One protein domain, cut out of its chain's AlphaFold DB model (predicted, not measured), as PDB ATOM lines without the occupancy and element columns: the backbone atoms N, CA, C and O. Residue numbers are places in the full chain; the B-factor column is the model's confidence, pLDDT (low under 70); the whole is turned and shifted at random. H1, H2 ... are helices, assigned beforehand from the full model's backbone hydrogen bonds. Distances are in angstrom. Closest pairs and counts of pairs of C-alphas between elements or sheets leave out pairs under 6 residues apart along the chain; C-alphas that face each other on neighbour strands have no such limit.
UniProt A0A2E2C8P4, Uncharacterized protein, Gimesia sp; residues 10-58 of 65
ATOM      1  N   SER A  10     347.788 201.104 239.028       75.94
ATOM      2  CA  SER A  10     348.106 200.797 237.627       75.94
ATOM      3  C   SER A  10     347.390 201.731 236.643       75.94
ATOM      4  O   SER A  10     348.005 202.204 235.690       75.94
ATOM      5  N   GLY A  11     346.124 202.076 236.895       76.19
ATOM      6  CA  GLY A  11     345.384 203.057 236.098       76.19
ATOM      7  C   GLY A  11     345.943 204.475 236.246       76.19
ATOM      8  O   GLY A  11     346.150 205.166 235.248       76.19
ATOM      9  N   PHE A  12     346.266 204.886 237.476       77.00
ATOM     10  CA  PHE A  12     346.833 206.204 237.771       77.00
ATOM     11  C   PHE A  12     348.233 206.387 237.173       77.00
ATOM     12  O   PHE A  12     348.513 207.414 236.557       77.00
ATOM     13  N   SER A  13     349.107 205.388 237.314       69.94
ATOM     14  CA  SER A  13     350.458 205.408 236.740       69.94
ATOM     15  C   SER A  13     350.430 205.364 235.214       69.94
ATOM     16  O   SER A  13     351.183 206.099 234.583       69.94
ATOM     17  N   THR A  14     349.516 204.598 234.612       75.00
ATOM     18  CA  THR A  14     349.325 204.584 233.155       75.00
ATOM     19  C   THR A  14     348.835 205.935 232.653       75.00
ATOM     20  O   THR A  14     349.399 206.464 231.705       75.00
ATOM     21  N   TRP A  15     347.835 206.536 233.302       74.44
ATOM     22  CA  TRP A  15     347.355 207.873 232.955       74.44
ATOM     23  C   TRP A  15     348.454 208.932 233.093       74.44
ATOM     24  O   TRP A  15     348.643 209.725 232.176       74.44
ATOM     25  N   LYS A  16     349.227 208.896 234.186       72.25
ATOM     26  CA  LYS A  16     350.353 209.812 234.425       72.25
ATOM     27  C   LYS A  16     351.491 209.632 233.413       72.25
ATOM     28  O   LYS A  16     352.203 210.585 233.127       72.25
ATOM     29  N   ARG A  17     351.680 208.412 232.905       69.94
ATOM     30  CA  ARG A  17     352.748 208.040 231.968       69.94
ATOM     31  C   ARG A  17     352.326 208.138 230.498       69.94
ATOM     32  O   ARG A  17     353.166 207.942 229.628       69.94
ATOM     33  N   ARG A  18     351.057 208.440 230.197       69.81
ATOM     34  CA  ARG A  18     350.633 208.752 228.823       69.81
ATOM     35  C   ARG A  18     351.443 209.952 228.336       69.81
ATOM     36  O   ARG A  18     351.365 211.025 228.928       69.81
ATOM     37  N   GLU A  19     352.224 209.740 227.281       59.38
ATOM     38  CA  GLU A  19     352.995 210.791 226.619       59.38
ATOM     39  C   GLU A  19     352.089 211.953 226.223       59.38
ATOM     40  O   GLU A  19     350.934 211.772 225.817       59.38
ATOM     41  N   SER A  20     352.615 213.162 226.404       61.00
ATOM     42  CA  SER A  20     351.918 214.401 226.108       61.00
ATOM     43  C   SER A  20     351.464 214.379 224.654       61.00
ATOM     44  O   SER A  20     352.258 214.415 223.718       61.00
ATOM     45  N   SER A  21     350.149 214.307 224.449       68.44
ATOM     46  CA  SER A  21     349.585 214.425 223.111       68.44
ATOM     47  C   SER A  21     350.008 215.762 222.491       68.44
ATOM     48  O   SER A  21     350.294 216.728 223.201       68.44
ATOM     49  N   ILE A  22     349.990 215.861 221.162       68.62
ATOM     50  CA  ILE A  22     350.262 217.120 220.439       68.62
ATOM     51  C   ILE A  22     349.421 218.279 221.008       68.62
ATOM     52  O   ILE A  22     349.889 219.412 221.116       68.62
ATOM     53  N   ARG A  23     348.192 217.981 221.453       70.38
ATOM     54  CA  ARG A  23     347.316 218.926 222.151       70.38
ATOM     55  C   ARG A  23     347.872 219.354 223.510       70.38
ATOM     56  O   ARG A  23     347.807 220.535 223.823       70.38
ATOM     57  N   HIS A  24     348.428 218.435 224.296       72.12
ATOM     58  CA  HIS A  24     349.041 218.745 225.587       72.12
ATOM     59  C   HIS A  24     350.298 219.611 225.433       72.12
ATOM     60  O   HIS A  24     350.482 220.544 226.202       72.12
ATOM     61  N   LEU A  25     351.118 219.372 224.403       75.31
ATOM     62  CA  LEU A  25     352.260 220.237 224.084       75.31
ATOM     63  C   LEU A  25     351.822 221.652 223.678       75.31
ATOM     64  O   LEU A  25     352.391 222.627 224.164       75.31
ATOM     65  N   ARG A  26     350.786 221.786 222.834       74.81
ATOM     66  CA  ARG A  26     350.204 223.106 222.518       74.81
ATOM     67  C   ARG A  26     349.655 223.790 223.763       74.81
ATOM     68  O   ARG A  26     349.882 224.974 223.958       74.81
ATOM     69  N   GLN A  27     348.971 223.038 224.617       78.19
ATOM     70  CA  GLN A  27     348.412 223.563 225.855       78.19
ATOM     71  C   GLN A  27     349.511 224.009 226.829       78.19
ATOM     72  O   GLN A  27     349.350 225.028 227.484       78.19
ATOM     73  N   GLN A  28     350.640 223.297 226.898       78.75
ATOM     74  CA  GLN A  28     351.799 223.722 227.686       78.75
ATOM     75  C   GLN A  28     352.408 225.022 227.158       78.75
ATOM     76  O   GLN A  28     352.662 225.912 227.961       78.75
ATOM     77  N   LYS A  29     352.575 225.166 225.834       80.19
ATOM     78  CA  LYS A  29     353.037 226.428 225.226       80.19
ATOM     79  C   LYS A  29     352.100 227.593 225.549       80.19
ATOM     80  O   LYS A  29     352.556 228.603 226.070       80.19
ATOM     81  N   LEU A  30     350.797 227.385 225.366       79.75
ATOM     82  CA  LEU A  30     349.773 228.375 225.700       79.75
ATOM     83  C   LEU A  30     349.810 228.758 227.192       79.75
ATOM     84  O   LEU A  30     349.689 229.922 227.555       79.75
ATOM     85  N   LEU A  31     350.009 227.784 228.086       81.81
ATOM     86  CA  LEU A  31     350.144 228.032 229.527       81.81
ATOM     87  C   LEU A  31     351.431 228.782 229.894       81.81
ATOM     88  O   LEU A  31     351.477 229.424 230.946       81.81
ATOM     89  N   GLU A  32     352.488 228.653 229.098       83.31
ATOM     90  CA  GLU A  32     353.726 229.417 229.250       83.31
ATOM     91  C   GLU A  32     353.476 230.889 228.882       83.31
ATOM     92  O   GLU A  32     353.764 231.777 229.682       83.31
ATOM     93  N   GLU A  33     352.836 231.143 227.738       78.00
ATOM     94  CA  GLU A  33     352.474 232.489 227.262       78.00
ATOM     95  C   GLU A  33     351.515 233.201 228.219       78.00
ATOM     96  O   GLU A  33     351.764 234.341 228.618       78.00
ATOM     97  N   ILE A  34     350.473 232.503 228.687       77.81
ATOM     98  CA  ILE A  34     349.561 233.019 229.717       77.81
ATOM     99  C   ILE A  34     350.341 233.417 230.974       77.81
ATOM    100  O   ILE A  34     350.063 234.464 231.556       77.81
ATOM    101  N   ARG A  35     351.321 232.611 231.410       79.94
ATOM    102  CA  ARG A  35     352.136 232.925 232.597       79.94
ATOM    103  C   ARG A  35     352.996 234.166 232.390       79.94
ATOM    104  O   ARG A  35     353.081 234.971 233.315       79.94
ATOM    105  N   VAL A  36     353.588 234.340 231.210       81.56
ATOM    106  CA  VAL A  36     354.372 235.537 230.873       81.56
ATOM    107  C   VAL A  36     353.486 236.779 230.917       81.56
ATOM    108  O   VAL A  36     353.777 237.696 231.680       81.56
ATOM    109  N   ILE A  37     352.351 236.770 230.212       74.62
ATOM    110  CA  ILE A  37     351.399 237.895 230.183       74.62
ATOM    111  C   ILE A  37     350.870 238.197 231.589       74.62
ATOM    112  O   ILE A  37     350.753 239.354 231.993       74.62
ATOM    113  N   HIS A  38     350.566 237.160 232.369       74.50
ATOM    114  CA  HIS A  38     350.074 237.314 233.733       74.50
ATOM    115  C   HIS A  38     351.131 237.917 234.672       74.50
ATOM    116  O   HIS A  38     350.796 238.737 235.532       74.50
ATOM    117  N   HIS A  39     352.403 237.548 234.496       76.56
ATOM    118  CA  HIS A  39     353.519 238.091 235.265       76.56
ATOM    119  C   HIS A  39     353.854 239.536 234.860       76.56
ATOM    120  O   HIS A  39     354.019 240.390 235.730       76.56
ATOM    121  N   GLU A  40     353.896 239.838 233.559       74.31
ATOM    122  CA  GLU A  40     354.092 241.197 233.027       74.31
ATOM    123  C   GLU A  40     353.042 242.172 233.572       74.31
ATOM    124  O   GLU A  40     353.362 243.284 233.994       74.31
ATOM    125  N   ASN A  41     351.794 241.714 233.663       68.00
ATOM    126  CA  ASN A  41     350.668 242.502 234.151       68.00
ATOM    127  C   ASN A  41     350.499 242.479 235.683       68.00
ATOM    128  O   ASN A  41     349.443 242.857 236.199       68.00
ATOM    129  N   ARG A  42     351.525 242.033 236.429       68.06
ATOM    130  CA  ARG A  42     351.560 241.966 237.906       68.06
ATOM    131  C   ARG A  42     350.339 241.284 238.531       68.06
ATOM    132  O   ARG A  42     349.914 241.665 239.618       68.06
ATOM    133  N   GLN A  43     349.755 240.303 237.844       63.06
ATOM    134  CA  GLN A  43     348.554 239.590 238.297       63.06
ATOM    135  C   GLN A  43     347.312 240.484 238.500       63.06
ATOM    136  O   GLN A  43     346.335 240.053 239.109       63.06
ATOM    137  N   VAL A  44     347.326 241.723 237.993       61.09
ATOM    138  CA  VAL A  44     346.231 242.694 238.171       61.09
ATOM    139  C   VAL A  44     345.086 242.417 237.197       61.09
ATOM    140  O   VAL A  44     343.921 242.681 237.498       61.09
ATOM    141  N   TYR A  45     345.397 241.871 236.021       64.38
ATOM    142  CA  TYR A  45     344.396 241.586 235.002       64.38
ATOM    143  C   TYR A  45     343.780 240.198 235.169       64.38
ATOM    144  O   TYR A  45     344.467 239.177 235.206       64.38
ATOM    145  N   GLY A  46     342.449 240.184 235.268       64.50
ATOM    146  CA  GLY A  46     341.647 238.967 235.272       64.50
ATOM    147  C   GLY A  46     341.635 238.261 233.913       64.50
ATOM    148  O   GLY A  46     342.096 238.797 232.902       64.50
ATOM    149  N   SER A  47     341.042 237.066 233.891       66.38
ATOM    150  CA  SER A  47     341.005 236.161 232.731       66.38
ATOM    151  C   SER A  47     340.507 236.808 231.433       66.38
ATOM    152  O   SER A  47     341.004 236.463 230.368       66.38
ATOM    153  N   SER A  48     339.579 237.768 231.512       70.38
ATOM    154  CA  SER A  48     338.997 238.430 230.335       70.38
ATOM    155  C   SER A  48     339.998 239.311 229.574       70.38
ATOM    156  O   SER A  48     340.099 239.224 228.356       70.38
ATOM    157  N   ARG A  49     340.803 240.118 230.284       69.19
ATOM    158  CA  ARG A  49     341.814 240.987 229.647       69.19
ATOM    159  C   ARG A  49     343.009 240.195 229.137       69.19
ATOM    160  O   ARG A  49     343.498 240.483 228.059       69.19
ATOM    161  N   ILE A  50     343.416 239.157 229.869       69.00
ATOM    162  CA  ILE A  50     344.459 238.234 229.407       69.00
ATOM    163  C   ILE A  50     344.015 237.535 228.118       69.00
ATOM    164  O   ILE A  50     344.813 237.426 227.201       69.00
ATOM    165  N   HIS A  51     342.749 237.113 228.015       67.25
ATOM    166  CA  HIS A  51     342.205 236.529 226.784       67.25
ATOM    167  C   HIS A  51     342.192 237.527 225.618       67.25
ATOM    168  O   HIS A  51     342.445 237.138 224.484       67.25
ATOM    169  N   GLN A  52     341.913 238.801 225.891       72.06
ATOM    170  CA  GLN A  52     341.906 239.852 224.877       72.06
ATOM    171  C   GLN A  52     343.327 240.166 224.377       72.06
ATOM    172  O   GLN A  52     343.547 240.156 223.172       72.06
ATOM    173  N   ASP A  53     344.298 240.308 225.286       71.12
ATOM    174  CA  ASP A  53     345.723 240.454 224.951       71.12
ATOM    175  C   ASP A  53     346.259 239.222 224.204       71.12
ATOM    176  O   ASP A  53     347.068 239.356 223.288       71.12
ATOM    177  N   LEU A  54     345.806 238.016 224.575       71.62
ATOM    178  CA  LEU A  54     346.124 236.785 223.852       71.62
ATOM    179  C   LEU A  54     345.501 236.771 222.462       71.62
ATOM    180  O   LEU A  54     346.194 236.409 221.535       71.62
ATOM    181  N   GLN A  55     344.253 237.201 222.270       69.88
ATOM    182  CA  GLN A  55     343.664 237.303 220.927       69.88
ATOM    183  C   GLN A  55     344.350 238.357 220.050       69.88
ATOM    184  O   GLN A  55     344.414 238.195 218.834       69.88
ATOM    185  N   GLU A  56     344.836 239.442 220.647       69.38
ATOM    186  CA  GLU A  56     345.500 240.526 219.921       69.38
ATOM    187  C   GLU A  56     346.954 240.164 219.562       69.38
ATOM    188  O   GLU A  56     347.441 240.536 218.493       69.38
ATOM    189  N   ARG A  57     347.634 239.384 220.420       66.06
ATOM    190  CA  ARG A  57     348.979 238.831 220.165       66.06
ATOM    191  C   ARG A  57     348.941 237.563 219.295       66.06
ATOM    192  O   ARG A  57     349.791 237.423 218.418       66.06
ATOM    193  N   ASP A  58     347.937 236.704 219.467       56.78
ATOM    194  CA  ASP A  58     347.669 235.505 218.666       56.78
ATOM    195  C   ASP A  58     346.564 235.775 217.642       56.78
ATOM    196  O   ASP A  58     345.428 235.312 217.759       56.78
TER     197      ASP A  58
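What this domain is: This is residues 10 to 58 of the 65 residues of an uncharacterized protein of Gimesia sp (UniProt A0A2E2C8P4). From its first residue, the printed part starts with a short helix, H1, which sticks out as a free arm beyond one end of the long helix H2; near the other end of H2 the chain folds back into H3, which makes a corner with it. H1 touches neither of the others. The printed part has 49 residues with three named helices, H1, H2 and H3 in that order, and no named strand: the class is all helix. It is only just extended, close to loose, with a radius of gyration of the C-alphas of 14.7 A and spans of 42 by 20 by 15 A.

How they stand to each other: Look first at H1, residues 10 to 17, which stands free; it is apart from H2, residues 22 to 40, and from H3, residues 47 to 57. H2 touches H3 with residues 34 to 38 alone, and the closest C-alphas, those of Ile 37 and Ile 50, are 7.0 A apart. Their lines stand about perpendicular, at 75 degrees. In H1, H2 and H3 every O i to N i+4 pair is within hydrogen-bond range.

Where its parts are: Find C-alpha 10 at (348.106, 200.797, 237.627); from there H1 runs 10.3 A to C-alpha 17. H2 begins at C-alpha 22, at (350.262, 217.120, 220.439), and runs 27.4 A to C-alpha 40. H3 runs 15.1 A from C-alpha 47 to C-alpha 57, at (348.979, 238.831, 220.165).

The domain as a whole: The two C-alphas farthest apart, those of Ser 10 and Glu 56, are 43.6 A apart. Without the free stretches, residues 10 to 19 and 21 to 27, the body of 32 residues spans 31 by 18 by 13 A. The link from H1 to H2 is tight, that from H2 to H3 short, and the printed part has no cut. The mean pLDDT of the printed part is 71.8; look for values under 70 at residues 17 to 22 and 41 to 47, among others.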